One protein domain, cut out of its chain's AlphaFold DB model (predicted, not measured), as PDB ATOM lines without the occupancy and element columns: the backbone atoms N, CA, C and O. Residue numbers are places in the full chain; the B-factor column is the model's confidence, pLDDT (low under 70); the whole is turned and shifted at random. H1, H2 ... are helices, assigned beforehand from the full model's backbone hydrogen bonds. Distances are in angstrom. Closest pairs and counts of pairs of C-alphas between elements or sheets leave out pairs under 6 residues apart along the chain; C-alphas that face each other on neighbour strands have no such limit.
ATOM      1  N   ASN A 402     -33.619  53.602  17.345       72.62
ATOM      2  CA  ASN A 402     -34.816  53.814  16.532       72.62
ATOM      3  C   ASN A 402     -35.053  52.628  15.579       72.62
ATOM      4  O   ASN A 402     -34.778  52.691  14.380       72.62
ATOM      5  N   SER A 403     -35.541  51.518  16.139       74.38
ATOM      6  CA  SER A 403     -35.737  50.249  15.424       74.38
ATOM      7  C   SER A 403     -36.749  50.330  14.272       74.38
ATOM      8  O   SER A 403     -36.638  49.594  13.291       74.38
ATOM      9  N   THR A 404     -37.712  51.248  14.318       79.56
ATOM     10  CA  THR A 404     -38.711  51.409  13.248       79.56
ATOM     11  C   THR A 404     -38.107  52.014  11.980       79.56
ATOM     12  O   THR A 404     -38.406  51.569  10.877       79.56
ATOM     13  N   VAL A 405     -37.209  52.993  12.112       81.69
ATOM     14  CA  VAL A 405     -36.543  53.624  10.960       81.69
ATOM     15  C   VAL A 405     -35.482  52.702  10.358       81.69
ATOM     16  O   VAL A 405     -35.316  52.666   9.141       81.69
ATOM     17  N   LEU A 406     -34.776  51.931  11.189       83.06
ATOM     18  CA  LEU A 406     -33.772  50.975  10.713       83.06
ATOM     19  C   LEU A 406     -34.405  49.797   9.963       83.06
ATOM     20  O   LEU A 406     -33.911  49.411   8.906       83.06
ATOM     21  N   SER A 407     -35.530  49.267  10.452       84.81
ATOM     22  CA  SER A 407     -36.226  48.163   9.778       84.81
ATOM     23  C   SER A 407     -36.753  48.557   8.395       84.81
ATOM     24  O   SER A 407     -36.501  47.835   7.432       84.81
ATOM     25  N   THR A 408     -37.388  49.728   8.252       86.00
ATOM     26  CA  THR A 408     -37.848  50.222   6.936       86.00
ATOM     27  C   THR A 408     -36.689  50.422   5.964       86.00
ATOM     28  O   THR A 408     -36.765  50.041   4.798       86.00
ATOM     29  N   CYS A 409     -35.572  50.939   6.466       85.06
ATOM     30  CA  CYS A 409     -34.337  51.106   5.718       85.06
ATOM     31  C   CYS A 409     -33.774  49.777   5.173       85.06
ATOM     32  O   CYS A 409     -33.414  49.700   3.996       85.06
ATOM     33  N   TYR A 410     -33.717  48.718   5.988       86.12
ATOM     34  CA  TYR A 410     -33.270  47.400   5.522       86.12
ATOM     35  C   TYR A 410     -34.240  46.760   4.532       86.12
ATOM     36  O   TYR A 410     -33.795  46.156   3.554       86.12
ATOM     37  N   GLU A 411     -35.548  46.911   4.748       88.06
ATOM     38  CA  GLU A 411     -36.549  46.448   3.788       88.06
ATOM     39  C   GLU A 411     -36.377  47.117   2.424       88.06
ATOM     40  O   GLU A 411     -36.427  46.447   1.395       88.06
ATOM     41  N   ASP A 412     -36.165  48.433   2.395       86.94
ATOM     42  CA  ASP A 412     -35.986  49.180   1.151       86.94
ATOM     43  C   ASP A 412     -34.708  48.767   0.411       86.94
ATOM     44  O   ASP A 412     -34.708  48.700  -0.825       86.94
ATOM     45  N   ILE A 413     -33.639  48.427   1.144       86.06
ATOM     46  CA  ILE A 413     -32.443  47.821   0.550       86.06
ATOM     47  C   ILE A 413     -32.795  46.472  -0.071       86.06
ATOM     48  O   ILE A 413     -32.506  46.287  -1.248       86.06
ATOM     49  N   LEU A 414     -33.427  45.555   0.664       86.94
ATOM     50  CA  LEU A 414     -33.732  44.207   0.166       86.94
ATOM     51  C   LEU A 414     -34.729  44.212  -0.998       86.94
ATOM     52  O   LEU A 414     -34.611  43.399  -1.913       86.94
ATOM     53  N   LYS A 415     -35.674  45.157  -1.023       88.25
ATOM     54  CA  LYS A 415     -36.608  45.339  -2.145       88.25
ATOM     55  C   LYS A 415     -35.894  45.781  -3.428       88.25
ATOM     56  O   LYS A 415     -36.331  45.400  -4.513       88.25
ATOM     57  N   LYS A 416     -34.824  46.584  -3.334       86.31
ATOM     58  CA  LYS A 416     -34.030  47.014  -4.504       86.31
ATOM     59  C   LYS A 416     -32.891  46.056  -4.845       86.31
ATOM     60  O   LYS A 416     -32.574  45.882  -6.019       86.31
ATOM     61  N   ASP A 417     -32.276  45.463  -3.833       85.19
ATOM     62  CA  ASP A 417     -31.177  44.518  -3.938       85.19
ATOM     63  C   ASP A 417     -31.381  43.335  -2.981       85.19
ATOM     64  O   ASP A 417     -30.874  43.331  -1.851       85.19
ATOM     65  N   PRO A 418     -32.085  42.293  -3.451       86.81
ATOM     66  CA  PRO A 418     -32.361  41.119  -2.642       86.81
ATOM     67  C   PRO A 418     -31.111  40.296  -2.313       86.81
ATOM     68  O   PRO A 418     -31.204  39.372  -1.519       86.81
ATOM     69  N   THR A 419     -29.938  40.592  -2.884       86.19
ATOM     70  CA  THR A 419     -28.706  39.830  -2.611       86.19
ATOM     71  C   THR A 419     -27.986  40.254  -1.328       86.19
ATOM     72  O   THR A 419     -27.049  39.581  -0.911       86.19
ATOM     73  N   CYS A 420     -28.427  41.334  -0.671       85.44
ATOM     74  CA  CYS A 420     -27.762  41.896   0.505       85.44
ATOM     75  C   CYS A 420     -27.934  41.020   1.767       85.44
ATOM     76  O   CYS A 420     -28.936  41.125   2.479       85.44
ATOM     77  N   SER A 421     -26.934  40.191   2.082       84.94
ATOM     78  CA  SER A 421     -26.898  39.340   3.286       84.94
ATOM     79  C   SER A 421     -26.884  40.132   4.591       84.94
ATOM     80  O   SER A 421     -27.536  39.737   5.561       84.94
ATOM     81  N   HIS A 422     -26.169  41.257   4.628       84.31
ATOM     82  CA  HIS A 422     -26.040  42.066   5.839       84.31
ATOM     83  C   HIS A 422     -27.375  42.669   6.292       84.31
ATOM     84  O   HIS A 422     -27.761  42.504   7.449       84.31
ATOM     85  N   SER A 423     -28.137  43.276   5.374       86.06
ATOM     86  CA  SER A 423     -29.462  43.828   5.695       86.06
ATOM     87  C   SER A 423     -30.435  42.752   6.177       86.06
ATOM     88  O   SER A 423     -31.190  42.987   7.118       86.06
ATOM     89  N   LEU A 424     -30.389  41.554   5.581       88.88
ATOM     90  CA  LEU A 424     -31.218  40.436   6.027       88.88
ATOM     91  C   LEU A 424     -30.830  39.960   7.432       88.88
ATOM     92  O   LEU A 424     -31.699  39.753   8.276       88.88
ATOM     93  N   THR A 425     -29.531  39.815   7.693       86.94
ATOM     94  CA  THR A 425     -29.020  39.387   9.001       86.94
ATOM     95  C   THR A 425     -29.461  40.359  10.096       86.94
ATOM     96  O   THR A 425     -29.954  39.918  11.132       86.94
ATOM     97  N   ASN A 426     -29.382  41.670   9.847       85.81
ATOM     98  CA  ASN A 426     -29.833  42.684  10.803       85.81
ATOM     99  C   ASN A 426     -31.355  42.644  11.036       85.81
ATOM    100  O   ASN A 426     -31.802  42.777  12.172       85.81
ATOM    101  N   LEU A 427     -32.175  42.386  10.012       88.19
ATOM    102  CA  LEU A 427     -33.620  42.193  10.217       88.19
ATOM    103  C   LEU A 427     -33.931  40.948  11.061       88.19
ATOM    104  O   LEU A 427     -34.798  40.993  11.936       88.19
ATOM    105  N   ILE A 428     -33.199  39.852  10.846       87.75
ATOM    106  CA  ILE A 428     -33.323  38.629  11.650       87.75
ATOM    107  C   ILE A 428     -32.952  38.909  13.113       87.75
ATOM    108  O   ILE A 428     -33.684  38.497  14.016       87.75
ATOM    109  N   THR A 429     -31.852  39.624  13.380       86.94
ATOM    110  CA  THR A 429     -31.464  39.967  14.761       86.94
ATOM    111  C   THR A 429     -32.484  40.893  15.425       86.94
ATOM    112  O   THR A 429     -32.834  40.679  16.587       86.94
ATOM    113  N   MET A 430     -33.042  41.862  14.693       85.12
ATOM    114  CA  MET A 430     -34.112  42.728  15.199       85.12
ATOM    115  C   MET A 430     -35.381  41.947  15.556       85.12
ATOM    116  O   MET A 430     -35.986  42.221  16.594       85.12
ATOM    117  N   HIS A 431     -35.760  40.951  14.753       87.31
ATOM    118  CA  HIS A 431     -36.889  40.069  15.056       87.31
ATOM    119  C   HIS A 431     -36.625  39.179  16.276       87.31
ATOM    120  O   HIS A 431     -37.495  39.058  17.137       87.31
ATOM    121  N   LYS A 432     -35.418  38.611  16.409       85.69
ATOM    122  CA  LYS A 432     -35.028  37.839  17.605       85.69
ATOM    123  C   LYS A 432     -35.115  38.669  18.885       85.69
ATOM    124  O   LYS A 432     -35.500  38.142  19.923       85.69
ATOM    125  N   ASN A 433     -34.826  39.963  18.786       84.44
ATOM    126  CA  ASN A 433     -34.926  40.912  19.893       84.44
ATOM    127  C   ASN A 433     -36.354  41.459  20.113       84.44
ATOM    128  O   ASN A 433     -36.554  42.277  21.007       84.44
ATOM    129  N   GLY A 434     -37.342  41.040  19.311       81.44
ATOM    130  CA  GLY A 434     -38.745  41.455  19.437       81.44
ATOM    131  C   GLY A 434     -39.076  42.832  18.848       81.44
ATOM    132  O   GLY A 434     -40.174  43.337  19.061       81.44
ATOM    133  N   TYR A 435     -38.157  43.450  18.099       82.19
ATOM    134  CA  TYR A 435     -38.331  44.794  17.529       82.19
ATOM    135  C   TYR A 435     -38.834  44.806  16.079       82.19
ATOM    136  O   TYR A 435     -38.980  45.881  15.498       82.19
ATOM    137  N   TYR A 436     -39.074  43.641  15.479       86.69
ATOM    138  CA  TYR A 436     -39.541  43.509  14.100       86.69
ATOM    139  C   TYR A 436     -40.605  42.416  14.001       86.69
ATOM    140  O   TYR A 436     -40.528  41.415  14.712       86.69
ATOM    141  N   SER A 437     -41.618  42.625  13.162       85.94
ATOM    142  CA  SER A 437     -42.763  41.721  13.041       85.94
ATOM    143  C   SER A 437     -42.475  40.528  12.126       85.94
ATOM    144  O   SER A 437     -41.605  40.561  11.256       85.94
ATOM    145  N   LEU A 438     -43.231  39.449  12.338       84.62
ATOM    146  CA  LEU A 438     -43.027  38.159  11.679       84.62
ATOM    147  C   LEU A 438     -43.386  38.175  10.180       84.62
ATOM    148  O   LEU A 438     -42.660  37.606   9.370       84.62
ATOM    149  N   GLU A 439     -44.490  38.826   9.794       83.00
ATOM    150  CA  GLU A 439     -44.970  38.806   8.401       83.00
ATOM    151  C   GLU A 439     -44.037  39.541   7.420       83.00
ATOM    152  O   GLU A 439     -43.715  38.967   6.374       83.00
ATOM    153  N   PRO A 440     -43.541  40.763   7.717       85.94
ATOM    154  CA  PRO A 440     -42.591  41.446   6.840       85.94
ATOM    155  C   PRO A 440     -41.252  40.707   6.752       85.94
ATOM    156  O   PRO A 440     -40.683  40.607   5.664       85.94
ATOM    157  N   LEU A 441     -40.791  40.104   7.856       88.69
ATOM    158  CA  LEU A 441     -39.583  39.278   7.865       88.69
ATOM    159  C   LEU A 441     -39.697  38.086   6.919       88.69
ATOM    160  O   LEU A 441     -38.769  37.831   6.149       88.69
ATOM    161  N   LEU A 442     -40.831  37.382   6.951       88.38
ATOM    162  CA  LEU A 442     -41.079  36.246   6.071       88.38
ATOM    163  C   LEU A 442     -40.948  36.652   4.596       88.38
ATOM    164  O   LEU A 442     -40.310  35.948   3.812       88.38
ATOM    165  N   GLU A 443     -41.515  37.800   4.220       88.62
ATOM    166  CA  GLU A 443     -41.422  38.311   2.852       88.62
ATOM    167  C   GLU A 443     -39.988  38.728   2.486       88.62
ATOM    168  O   GLU A 443     -39.540  38.438   1.377       88.62
ATOM    169  N   MET A 444     -39.235  39.346   3.405       92.44
ATOM    170  CA  MET A 444     -37.839  39.738   3.162       92.44
ATOM    171  C   MET A 444     -36.901  38.531   3.009       92.44
ATOM    172  O   MET A 444     -36.080  38.510   2.088       92.44
ATOM    173  N   ILE A 445     -37.049  37.497   3.848       90.31
ATOM    174  CA  ILE A 445     -36.304  36.233   3.707       90.31
ATOM    175  C   ILE A 445     -36.635  35.585   2.358       90.31
ATOM    176  O   ILE A 445     -35.741  35.133   1.640       90.31
ATOM    177  N   ALA A 446     -37.913  35.575   1.982       89.38
ATOM    178  CA  ALA A 446     -38.352  34.995   0.726       89.38
ATOM    179  C   ALA A 446     -37.779  35.734  -0.496       89.38
ATOM    180  O   ALA A 446     -37.298  35.082  -1.420       89.38
ATOM    181  N   LEU A 447     -37.747  37.072  -0.482       90.62
ATOM    182  CA  LEU A 447     -37.099  37.869  -1.533       90.62
ATOM    183  C   LEU A 447     -35.598  37.570  -1.653       90.62
ATOM    184  O   LEU A 447     -35.076  37.484  -2.763       90.62
ATOM    185  N   HIS A 448     -34.898  37.376  -0.534       91.00
ATOM    186  CA  HIS A 448     -33.478  37.026  -0.561       91.00
ATOM    187  C   HIS A 448     -33.229  35.638  -1.167       91.00
ATOM    188  O   HIS A 448     -32.340  35.467  -2.009       91.00
ATOM    189  N   LEU A 449     -34.050  34.653  -0.796       90.00
ATOM    190  CA  LEU A 449     -34.019  33.299  -1.363       90.00
ATOM    191  C   LEU A 449     -34.443  33.264  -2.840       90.00
ATOM    192  O   LEU A 449     -34.017  32.376  -3.582       90.00
ATOM    193  N   ASP A 450     -35.231  34.244  -3.292       88.56
ATOM    194  CA  ASP A 450     -35.545  34.439  -4.709       88.56
ATOM    195  C   ASP A 450     -34.313  34.842  -5.540       88.56
ATOM    196  O   ASP A 450     -34.255  34.575  -6.742       88.56
ATOM    197  N   ALA A 451     -33.288  35.434  -4.924       87.50
ATOM    198  CA  ALA A 451     -32.082  35.872  -5.628       87.50
ATOM    199  C   ALA A 451     -30.848  34.989  -5.376       87.50
ATOM    200  O   ALA A 451     -29.961  34.930  -6.232       87.50
ATOM    201  N   THR A 452     -30.773  34.285  -4.243       88.44
ATOM    202  CA  THR A 452     -29.530  33.657  -3.754       88.44
ATOM    203  C   THR A 452     -29.686  32.173  -3.405       88.44
ATOM    204  O   THR A 452     -30.796  31.677  -3.221       88.44
ATOM    205  N   TYR A 453     -28.564  31.448  -3.330       84.81
ATOM    206  CA  TYR A 453     -28.476  30.157  -2.637       84.81
ATOM    207  C   TYR A 453     -27.974  30.435  -1.219       84.81
ATOM    208  O   TYR A 453     -26.770  30.497  -0.984       84.81
ATOM    209  N   ALA A 454     -28.904  30.731  -0.310       81.69
ATOM    210  CA  ALA A 454     -28.569  31.167   1.040       81.69
ATOM    211  C   ALA A 454     -28.043  30.021   1.921       81.69
ATOM    212  O   ALA A 454     -28.318  28.848   1.666       81.69
ATOM    213  N   SER A 455     -27.312  30.385   2.977       85.56
ATOM    214  CA  SER A 455     -26.773  29.452   3.973       85.56
ATOM    215  C   SER A 455     -27.873  28.754   4.786       85.56
ATOM    216  O   SER A 455     -29.016  29.223   4.843       85.56
ATOM    217  N   HIS A 456     -27.520  27.655   5.468       83.94
ATOM    218  CA  HIS A 456     -28.436  26.917   6.350       83.94
ATOM    219  C   HIS A 456     -29.107  27.827   7.392       83.94
ATOM    220  O   HIS A 456     -30.285  27.646   7.681       83.94
ATOM    221  N   GLY A 457     -28.413  28.862   7.886       85.94
ATOM    222  CA  GLY A 457     -28.960  29.808   8.861       85.94
ATOM    223  C   GLY A 457     -30.196  30.560   8.358       85.94
ATOM    224  O   GLY A 457     -31.171  30.692   9.091       85.94
ATOM    225  N   VAL A 458     -30.211  30.993   7.093       88.69
ATOM    226  CA  VAL A 458     -31.370  31.700   6.511       88.69
ATOM    227  C   VAL A 458     -32.560  30.754   6.335       88.69
ATOM    228  O   VAL A 458     -33.696  31.125   6.634       88.69
ATOM    229  N   TRP A 459     -32.306  29.516   5.900       90.00
ATOM    230  CA  TRP A 459     -33.339  28.479   5.809       90.00
ATOM    231  C   TRP A 459     -33.885  28.081   7.185       90.00
ATOM    232  O   TRP A 459     -35.089  27.862   7.321       90.00
ATOM    233  N   GLY A 460     -33.035  28.039   8.213       88.69
ATOM    234  CA  GLY A 460     -33.445  27.784   9.591       88.69
ATOM    235  C   GLY A 460     -34.363  28.873  10.146       88.69
ATOM    236  O   GLY A 460     -35.390  28.567  10.754       88.69
ATOM    237  N   GLU A 461     -34.067  30.146   9.872       89.81
ATOM    238  CA  GLU A 461     -34.953  31.252  10.256       89.81
ATOM    239  C   GLU A 461     -36.281  31.221   9.493       89.81
ATOM    240  O   GLU A 461     -37.330  31.475  10.088       89.81
ATOM    241  N   LEU A 462     -36.273  30.847   8.209       90.12
ATOM    242  CA  LEU A 462     -37.507  30.653   7.445       90.12
ATOM    243  C   LEU A 462     -38.383  29.549   8.062       90.12
ATOM    244  O   LEU A 462     -39.583  29.755   8.256       90.12
ATOM    245  N   ALA A 463     -37.787  28.404   8.406       87.88
ATOM    246  CA  ALA A 463     -38.490  27.297   9.057       87.88
ATOM    247  C   ALA A 463     -39.075  27.719  10.415       87.88
ATOM    248  O   ALA A 463     -40.237  27.438  10.709       87.88
ATOM    249  N   SER A 464     -38.302  28.464  11.212       88.19
ATOM    250  CA  SER A 464     -38.753  29.046  12.484       88.19
ATOM    251  C   SER A 464     -39.943  29.991  12.294       88.19
ATOM    252  O   SER A 464     -40.894  29.957  13.077       88.19
ATOM    253  N   CYS A 465     -39.941  30.799  11.228       85.75
ATOM    254  CA  CYS A 465     -41.070  31.670  10.913       85.75
ATOM    255  C   CYS A 465     -42.338  30.873  10.583       85.75
ATOM    256  O   CYS A 465     -43.411  31.219  11.077       85.75
ATOM    257  N   PHE A 466     -42.230  29.791   9.802       85.06
ATOM    258  CA  PHE A 466     -43.378  28.926   9.511       85.06
ATOM    259  C   PHE A 466     -43.935  28.246  10.760       85.06
ATOM    260  O   PHE A 466     -45.153  28.225  10.930       85.06
ATOM    261  N   LEU A 467     -43.066  27.773  11.654       83.69
ATOM    262  CA  LEU A 467     -43.480  27.156  12.914       83.69
ATOM    263  C   LEU A 467     -44.231  28.144  13.824       83.69
ATOM    264  O   LEU A 467     -45.265  27.804  14.397       83.69
ATOM    265  N   LYS A 468     -43.741  29.384  13.937       83.00
ATOM    266  CA  LYS A 468     -44.398  30.437  14.731       83.00
ATOM    267  C   LYS A 468     -45.760  30.832  14.160       83.00
ATOM    268  O   LYS A 468     -46.681  31.104  14.925       83.00
ATOM    269  N   LEU A 469     -45.897  30.851  12.832       80.31
ATOM    270  CA  LEU A 469     -47.177  31.122  12.173       80.31
ATOM    271  C   LEU A 469     -48.191  30.000  12.416       80.31
ATOM    272  O   LEU A 469     -49.342  30.299  12.716       80.31
ATOM    273  N   SER A 470     -47.775  28.731  12.340       71.81
ATOM    274  CA  SER A 470     -48.684  27.608  12.607       71.81
ATOM    275  C   SER A 470     -49.143  27.564  14.067       71.81
ATOM    276  O   SER A 470     -50.318  27.322  14.317       71.81
ATOM    277  N   GLN A 471     -48.260  27.873  15.023       73.75
ATOM    278  CA  GLN A 471     -48.618  27.932  16.449       73.75
ATOM    279  C   GLN A 471     -49.663  29.017  16.743       73.75
ATOM    280  O   GLN A 471     -50.630  28.770  17.455       73.75
ATOM    281  N   TYR A 472     -49.521  30.204  16.143       62.69
ATOM    282  CA  TYR A 472     -50.485  31.293  16.326       62.69
ATOM    283  C   TYR A 472     -51.885  30.943  15.786       62.69
ATOM    284  O   TYR A 472     -52.899  31.361  16.343       62.69
ATOM    285  N   GLU A 473     -51.953  30.166  14.702       59.34
ATOM    286  CA  GLU A 473     -53.215  29.703  14.114       59.34
ATOM    287  C   GLU A 473     -53.883  28.607  14.951       59.34
ATOM    288  O   GLU A 473     -55.102  28.634  15.121       59.34
ATOM    289  N   GLU A 474     -53.100  27.689  15.522       58.41
ATOM    290  CA  GLU A 474     -53.590  26.682  16.471       58.41
ATOM    291  C   GLU A 474     -54.162  27.339  17.739       58.41
ATOM    292  O   GLU A 474     -55.271  26.999  18.161       58.41
ATOM    293  N   ASP A 475     -53.481  28.352  18.283       53.78
ATOM    294  CA  ASP A 475     -53.938  29.088  19.467       53.78
ATOM    295  C   ASP A 475     -55.256  29.842  19.205       53.78
ATOM    296  O   ASP A 475     -56.172  29.784  20.029       53.78
ATOM    297  N   PRO A 497     -50.076  27.940   6.357       56.34
ATOM    298  CA  PRO A 497     -50.413  29.183   7.051       56.34
ATOM    299  C   PRO A 497     -51.399  30.074   6.271       56.34
ATOM    300  O   PRO A 497     -51.304  30.211   5.048       56.34
ATOM    301  N   ASN A 498     -52.329  30.745   6.944       55.25
ATOM    302  CA  ASN A 498     -53.354  31.623   6.360       55.25
ATOM    303  C   ASN A 498     -52.775  32.763   5.499       55.25
ATOM    304  O   ASN A 498     -53.446  33.252   4.580       55.25
ATOM    305  N   VAL A 499     -51.507  33.132   5.716       53.59
ATOM    306  CA  VAL A 499     -50.727  34.044   4.854       53.59
ATOM    307  C   VAL A 499     -50.732  33.577   3.385       53.59
ATOM    308  O   VAL A 499     -50.776  34.389   2.455       53.59
ATOM    309  N   PHE A 500     -50.787  32.264   3.148       54.91
ATOM    310  CA  PHE A 500     -50.876  31.652   1.820       54.91
ATOM    311  C   PHE A 500     -52.292  31.671   1.213       54.91
ATOM    312  O   PHE A 500     -52.448  31.424   0.011       54.91
ATOM    313  N   ILE A 501     -53.328  31.982   2.001       52.16
ATOM    314  CA  ILE A 501     -54.744  31.947   1.597       52.16
ATOM    315  C   ILE A 501     -55.269  33.357   1.258       52.16
ATOM    316  O   ILE A 501     -56.120  33.508   0.372       52.16
ATOM    317  N   GLN A 502     -54.721  34.416   1.867       51.06
ATOM    318  CA  GLN A 502     -55.117  35.803   1.581       51.06
ATOM    319  C   GLN A 502     -54.918  36.174   0.094       51.06
ATOM    320  O   GLN A 502     -53.844  36.017  -0.489       51.06
ATOM    321  N   ARG A 503     -55.978  36.698  -0.548       46.31
ATOM    322  CA  ARG A 503     -56.160  36.786  -2.021       46.31
ATOM    323  C   ARG A 503     -54.996  37.389  -2.831       46.31
ATOM    324  O   ARG A 503     -54.873  37.053  -4.015       46.31
ATOM    325  N   ARG A 504     -54.195  38.293  -2.250       51.34
ATOM    326  CA  ARG A 504     -53.077  38.984  -2.927       51.34
ATOM    327  C   ARG A 504     -51.726  38.309  -2.654       51.34
ATOM    328  O   ARG A 504     -51.043  37.969  -3.617       51.34
ATOM    329  N   LEU A 505     -51.396  38.039  -1.389       55.06
ATOM    330  CA  LEU A 505     -50.148  37.378  -0.981       55.06
ATOM    331  C   LEU A 505     -50.114  35.899  -1.400       55.06
ATOM    332  O   LEU A 505     -49.127  35.441  -1.972       55.06
ATOM    333  N   GLY A 506     -51.237  35.184  -1.303       65.94
ATOM    334  CA  GLY A 506     -51.338  33.778  -1.708       65.94
ATOM    335  C   GLY A 506     -51.147  33.516  -3.209       65.94
ATOM    336  O   GLY A 506     -50.882  32.390  -3.632       65.94
ATOM    337  N   LYS A 507     -51.282  34.530  -4.077       73.44
ATOM    338  CA  LYS A 507     -50.920  34.395  -5.504       73.44
ATOM    339  C   LYS A 507     -49.408  34.464  -5.706       73.44
ATOM    340  O   LYS A 507     -48.886  33.647  -6.459       73.44
ATOM    341  N   LEU A 508     -48.739  35.401  -5.033       80.12
ATOM    342  CA  LEU A 508     -47.288  35.583  -5.100       80.12
ATOM    343  C   LEU A 508     -46.568  34.343  -4.561       80.12
ATOM    344  O   LEU A 508     -45.768  33.736  -5.269       80.12
ATOM    345  N   TRP A 509     -46.956  33.892  -3.369       81.81
ATOM    346  CA  TRP A 509     -46.365  32.717  -2.740       81.81
ATOM    347  C   TRP A 509     -46.582  31.431  -3.543       81.81
ATOM    348  O   TRP A 509     -45.663  30.634  -3.659       81.81
ATOM    349  N   ARG A 510     -47.725  31.248  -4.222       81.75
ATOM    350  CA  ARG A 510     -47.910  30.101  -5.137       81.75
ATOM    351  C   ARG A 510     -46.942  30.102  -6.319       81.75
ATOM    352  O   ARG A 510     -46.533  29.030  -6.765       81.75
ATOM    353  N   VAL A 511     -46.612  31.275  -6.860       84.25
ATOM    354  CA  VAL A 511     -45.594  31.393  -7.916       84.25
ATOM    355  C   VAL A 511     -44.217  31.088  -7.334       84.25
ATOM    356  O   VAL A 511     -43.486  30.292  -7.920       84.25
ATOM    357  N   ARG A 512     -43.916  31.636  -6.151       86.75
ATOM    358  CA  ARG A 512     -42.664  31.411  -5.425       86.75
ATOM    359  C   ARG A 512     -42.435  29.925  -5.126       86.75
ATOM    360  O   ARG A 512     -41.404  29.394  -5.516       86.75
ATOM    361  N   CYS A 513     -43.434  29.209  -4.604       85.50
ATOM    362  CA  CYS A 513     -43.362  27.760  -4.376       85.50
ATOM    363  C   CYS A 513     -43.089  26.976  -5.670       85.50
ATOM    364  O   CYS A 513     -42.261  26.073  -5.693       85.50
ATOM    365  N   ARG A 514     -43.739  27.323  -6.790       84.69
ATOM    366  CA  ARG A 514     -43.461  26.648  -8.074       84.69
ATOM    367  C   ARG A 514     -42.023  26.871  -8.535       84.69
ATOM    368  O   ARG A 514     -41.395  25.943  -9.032       84.69
ATOM    369  N   TRP A 515     -41.516  28.088  -8.374       87.25
ATOM    370  CA  TRP A 515     -40.163  28.447  -8.779       87.25
ATOM    371  C   TRP A 515     -39.102  27.820  -7.852       87.25
ATOM    372  O   TRP A 515     -38.131  27.237  -8.341       87.25
ATOM    373  N   TRP A 516     -39.331  27.806  -6.532       91.00
ATOM    374  CA  TRP A 516     -38.465  27.127  -5.558       91.00
ATOM    375  C   TRP A 516     -38.429  25.619  -5.764       91.00
ATOM    376  O   TRP A 516     -37.355  25.037  -5.648       91.00
ATOM    377  N   SER A 517     -39.550  24.994  -6.140       86.94
ATOM    378  CA  SER A 517     -39.591  23.564  -6.474       86.94
ATOM    379  C   SER A 517     -38.578  23.205  -7.567       86.94
ATOM    380  O   SER A 517     -37.866  22.214  -7.445       86.94
ATOM    381  N   SER A 518     -38.439  24.047  -8.597       85.62
ATOM    382  CA  SER A 518     -37.459  23.827  -9.669       85.62
ATOM    383  C   SER A 518     -36.032  24.271  -9.341       85.62
ATOM    384  O   SER A 518     -35.099  23.783  -9.968       85.62
ATOM    385  N   ARG A 519     -35.848  25.216  -8.413       87.88
ATOM    386  CA  ARG A 519     -34.533  25.810  -8.128       87.88
ATOM    387  C   ARG A 519     -33.872  25.202  -6.898       87.88
ATOM    388  O   ARG A 519     -32.784  24.653  -7.002       87.88
ATOM    389  N   HIS A 520     -34.539  25.313  -5.753       86.88
ATOM    390  CA  HIS A 520     -33.998  24.954  -4.440       86.88
ATOM    391  C   HIS A 520     -34.297  23.509  -4.047       86.88
ATOM    392  O   HIS A 520     -33.542  22.944  -3.262       86.88
ATOM    393  N   PHE A 521     -35.367  22.927  -4.600       87.94
ATOM    394  CA  PHE A 521     -35.835  21.564  -4.314       87.94
ATOM    395  C   PHE A 521     -35.772  20.635  -5.541       87.94
ATOM    396  O   PHE A 521     -36.527  19.670  -5.632       87.94
ATOM    397  N   SER A 522     -34.901  20.933  -6.512       86.62
ATOM    398  CA  SER A 522     -34.686  20.033  -7.650       86.62
ATOM    399  C   SER A 522     -33.819  18.839  -7.259       86.62
ATOM    400  O   SER A 522     -32.969  18.937  -6.376       86.62
ATOM    401  N   GLU A 523     -33.984  17.726  -7.972       83.75
ATOM    402  CA  GLU A 523     -33.174  16.518  -7.782       83.75
ATOM    403  C   GLU A 523     -31.670  16.808  -7.940       83.75
ATOM    404  O   GLU A 523     -30.858  16.370  -7.130       83.75
ATOM    405  N   ASN A 524     -31.297  17.652  -8.907       84.38
ATOM    406  CA  ASN A 524     -29.905  18.058  -9.121       84.38
ATOM    407  C   ASN A 524     -29.344  18.907  -7.967       84.38
ATOM    408  O   ASN A 524     -28.180  18.743  -7.600       84.38
ATOM    409  N   ALA A 525     -30.151  19.815  -7.401       82.00
ATOM    410  CA  ALA A 525     -29.743  20.624  -6.253       82.00
ATOM    411  C   ALA A 525     -29.536  19.743  -5.013       82.00
ATOM    412  O   ALA A 525     -28.501  19.846  -4.362       82.00
ATOM    413  N   TYR A 526     -30.458  18.810  -4.761       84.62
ATOM    414  CA  TYR A 526     -30.348  17.844  -3.670       84.62
ATOM    415  C   TYR A 526     -29.080  16.988  -3.776       84.62
ATOM    416  O   TYR A 526     -28.322  16.893  -2.815       84.62
ATOM    417  N   LEU A 527     -28.797  16.422  -4.956       84.19
ATOM    418  CA  LEU A 527     -27.590  15.616  -5.174       84.19
ATOM    419  C   LEU A 527     -26.302  16.427  -4.969       84.19
ATOM    420  O   LEU A 527     -25.348  15.917  -4.388       84.19
ATOM    421  N   SER A 528     -26.284  17.688  -5.410       84.44
ATOM    422  CA  SER A 528     -25.127  18.578  -5.231       84.44
ATOM    423  C   SER A 528     -24.906  18.938  -3.756       84.44
ATOM    424  O   SER A 528     -23.775  18.952  -3.280       84.44
ATOM    425  N   GLU A 529     -25.983  19.184  -3.010       84.94
ATOM    426  CA  GLU A 529     -25.939  19.530  -1.583       84.94
ATOM    427  C   GLU A 529     -25.591  18.324  -0.702       84.94
ATOM    428  O   GLU A 529     -24.829  18.459   0.254       84.94
ATOM    429  N   MET A 530     -26.048  17.124  -1.071       84.19
ATOM    430  CA  MET A 530     -25.604  15.876  -0.445       84.19
ATOM    431  C   MET A 530     -24.106  15.628  -0.640       84.19
ATOM    432  O   MET A 530     -23.440  15.182   0.290       84.19
ATOM    433  N   GLN A 531     -23.571  15.913  -1.832       84.19
ATOM    434  CA  GLN A 531     -22.133  15.799  -2.097       84.19
ATOM    435  C   GLN A 531     -21.318  16.825  -1.299       84.19
ATOM    436  O   GLN A 531     -20.201  16.521  -0.891       84.19
ATOM    437  N   ALA A 532     -21.879  18.013  -1.053       83.19
ATOM    438  CA  ALA A 532     -21.265  19.037  -0.212       83.19
ATOM    439  C   ALA A 532     -21.299  18.698   1.293       83.19
ATOM    440  O   ALA A 532     -20.499  19.241   2.051       83.19
ATOM    441  N   GLY A 533     -22.190  17.799   1.732       82.56
ATOM    442  CA  GLY A 533     -22.248  17.298   3.110       82.56
ATOM    443  C   GLY A 533     -22.907  18.234   4.134       82.56
ATOM    444  O   GLY A 533     -22.789  17.985   5.333       82.56
ATOM    445  N   ASP A 534     -23.610  19.288   3.703       82.38
ATOM    446  CA  ASP A 534     -24.318  20.214   4.606       82.38
ATOM    447  C   ASP A 534     -25.681  19.631   5.031       82.38
ATOM    448  O   ASP A 534     -26.729  19.874   4.423       82.38
ATOM    449  N   MET A 535     -25.656  18.806   6.079       84.12
ATOM    450  CA  MET A 535     -26.854  18.147   6.611       84.12
ATOM    451  C   MET A 535     -27.856  19.134   7.226       84.12
ATOM    452  O   MET A 535     -29.058  18.881   7.176       84.12
ATOM    453  N   GLU A 536     -27.392  20.251   7.788       86.25
ATOM    454  CA  GLU A 536     -28.260  21.266   8.400       86.25
ATOM    455  C   GLU A 536     -29.058  22.028   7.339       86.25
ATOM    456  O   GLU A 536     -30.256  22.271   7.498       86.25
ATOM    457  N   LEU A 537     -28.435  22.340   6.203       88.00
ATOM    458  CA  LEU A 537     -29.140  22.933   5.070       88.00
ATOM    459  C   LEU A 537     -30.278  22.027   4.578       88.00
ATOM    460  O   LEU A 537     -31.396  22.500   4.356       88.00
ATOM    461  N   LEU A 538     -30.008  20.726   4.435       86.81
ATOM    462  CA  LEU A 538     -30.998  19.751   3.976       86.81
ATOM    463  C   LEU A 538     -32.165  19.603   4.961       86.81
ATOM    464  O   LEU A 538     -33.318  19.538   4.525       86.81
ATOM    465  N   THR A 539     -31.905  19.590   6.272       88.12
ATOM    466  CA  THR A 539     -32.968  19.475   7.286       88.12
ATOM    467  C   THR A 539     -33.856  20.713   7.319       88.12
ATOM    468  O   THR A 539     -35.082  20.577   7.302       88.12
ATOM    469  N   PHE A 540     -33.285  21.921   7.280       90.81
ATOM    470  CA  PHE A 540     -34.081  23.150   7.250       90.81
ATOM    471  C   PHE A 540     -34.871  23.303   5.950       90.81
ATOM    472  O   PHE A 540     -36.029  23.733   5.978       90.81
ATOM    473  N   LYS A 541     -34.300  22.893   4.813       90.00
ATOM    474  CA  LYS A 541     -35.032  22.821   3.545       90.00
ATOM    475  C   LYS A 541     -36.189  21.831   3.611       90.00
ATOM    476  O   LYS A 541     -37.286  22.176   3.176       90.00
ATOM    477  N   ALA A 542     -35.980  20.642   4.173       86.81
ATOM    478  CA  ALA A 542     -37.037  19.649   4.348       86.81
ATOM    479  C   ALA A 542     -38.169  20.175   5.249       86.81
ATOM    480  O   ALA A 542     -39.339  20.065   4.881       86.81
ATOM    481  N   ALA A 543     -37.831  20.832   6.364       86.81
ATOM    482  CA  ALA A 543     -38.805  21.474   7.246       86.81
ATOM    483  C   ALA A 543     -39.592  22.586   6.525       86.81
ATOM    484  O   ALA A 543     -40.817  22.658   6.610       86.81
ATOM    485  N   CYS A 544     -38.922  23.432   5.739       87.56
ATOM    486  CA  CYS A 544     -39.613  24.426   4.915       87.56
ATOM    487  C   CYS A 544     -40.529  23.760   3.876       87.56
ATOM    488  O   CYS A 544     -41.662  24.200   3.677       87.56
ATOM    489  N   ALA A 545     -40.073  22.688   3.225       85.81
ATOM    490  CA  ALA A 545     -40.847  21.964   2.224       85.81
ATOM    491  C   ALA A 545     -42.116  21.327   2.813       85.81
ATOM    492  O   ALA A 545     -43.166  21.393   2.168       85.81
ATOM    493  N   SER A 546     -42.066  20.787   4.036       83.69
ATOM    494  CA  SER A 546     -43.255  20.225   4.691       83.69
ATOM    495  C   SER A 546     -44.334  21.279   4.946       83.69
ATOM    496  O   SER A 546     -45.513  20.989   4.759       83.69
ATOM    497  N   HIS A 547     -43.949  22.513   5.289       79.81
ATOM    498  CA  HIS A 547     -44.896  23.625   5.444       79.81
ATOM    499  C   HIS A 547     -45.399  24.177   4.097       79.81
ATOM    500  O   HIS A 547     -46.564  24.554   3.983       79.81
ATOM    501  N   LEU A 548     -44.545  24.216   3.066       81.62
ATOM    502  CA  LEU A 548     -44.875  24.805   1.760       81.62
ATOM    503  C   LEU A 548     -45.713  23.891   0.855       81.62
ATOM    504  O   LEU A 548     -46.560  24.386   0.106       81.62
ATOM    505  N   TYR A 549     -45.450  22.583   0.872       80.50
ATOM    506  CA  TYR A 549     -46.054  21.612  -0.051       80.50
ATOM    507  C   TYR A 549     -46.938  20.571   0.646       80.50
ATOM    508  O   TYR A 549     -47.681  19.862  -0.036       80.50
ATOM    509  N   GLY A 550     -46.901  20.502   1.979       66.62
ATOM    510  CA  GLY A 550     -47.665  19.543   2.767       66.62
ATOM    511  C   GLY A 550     -47.119  18.104   2.707       66.62
ATOM    512  O   GLY A 550     -46.211  17.795   1.929       66.62
TER     513      GLY A 550
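AT A GLANCE: This is residues 402 to 475 and 497 to 550 of the 753 residues of the protein "D-tyrosyl-tRNA(Tyr) deacylase" of Macleaya cordata (UniProt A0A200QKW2). H1, H2 and H3 form an up-and-down bundle of three helices at one end of the domain, and H3 is at the same time one side of a loose four-sided ring of helices whose other sides are H4, H7 and H5. H4 touches H3 and H7, while H5, on the side of the ring opposite H4, comes near H3 and H7 without clearly touching either; the short H6 sits at the far end of the domain, beside H7. The printed part has 128 residues with seven named helices, H1 to H7 in order along the chain, and no named strand, an all-helix domain. It is compact, with a radius of gyration of the C-alphas of 14.7 A, and its C-alphas span 44 by 32 by 24 A.

IN THESE COORDINATES: The printed part begins at Asn 402, and H1 follows as residues 403 to 416, 20.3 A from first to last C-alpha, with C-alpha 403 at (-35.737, 50.249, 15.424). H2 is residues 421 to 432, 16.5 A, and H3 is residues 438 to 451, 20.6 A. H4, the longest, is residues 456 to 475, 28.8 A; its C-alpha 475, the last before the cut, is at (-53.938, 29.088, 19.467). After the cut, H5 is residues 505 to 519, 20.7 A. H6 is residues 523 to 532, 14.3 A, and H7 is residues 535 to 549, 20.6 A, ending with C-alpha 549 at (-46.054, 21.612, -0.051).

HOW THE PARTS SIT: In the bundle of H1, H2 and H3 each helix runs against the one before it. H1 and H2 touch as a helical hairpin, opposite ways at a steep tilt of 36 degrees, only just past shallow; their closest C-alphas, those of Tyr 410 and Ser 423, are 5.2 A apart. H2 and H3 are a hairpin too, at a shallow tilt of 20 degrees, with the C-alphas of Leu 424 and Ile 445 closest at 7.0 A. H1 touches H3 with residues 411 to 415 alone, the same way at 28 degrees, and the C-alphas of Leu 414 and Met 444 are closest at 6.8 A. H3 is the hub, touching H1, H2 and H4. H3 and H4 form a hairpin at a shallow tilt of 34 degrees, only just short of steep; H4 touches H3 with residues 458 to 465 alone, and the closest C-alphas, those of Leu 442 and Cys 465, are 6.7 A apart. H4 and H7 touch and run the same way at a steep tilt of 38 degrees, only just past shallow, with the C-alphas of His 456 and Leu 537 closest at 4.2 A. H5 is close to H3 but not clearly touching it, with the C-alphas of Asp 450 and Arg 512 closest at 7.8 A, and likewise to H7, with those of Cys 513 and Leu 548 closest at 7.0 A. H4 and H5 are apart. H6 and H7, a hairpin, only just touch, with 3 pairs of C-alphas within 8 A, those of Glu 529 and Leu 538 closest at 7.5 A. Every O i to N i+4 pair is within hydrogen-bond range in H1, H2, H3, H4, H6 and H7; in H5 it is 10 of 11.

THE WHOLE: The two C-alphas farthest apart, those of Asn 402 and Glu 523, are 44.6 A from each other. Residues 476 to 496 are not printed, and C-alphas 475 and 497 are 12.9 A apart across this cut, which falls in the link from H4 to H5. The links that are printed whole are tight. The mean pLDDT of the printed part is 81.9; residues 472 to 475, residues 497 to 506 and residue 550 are under 70.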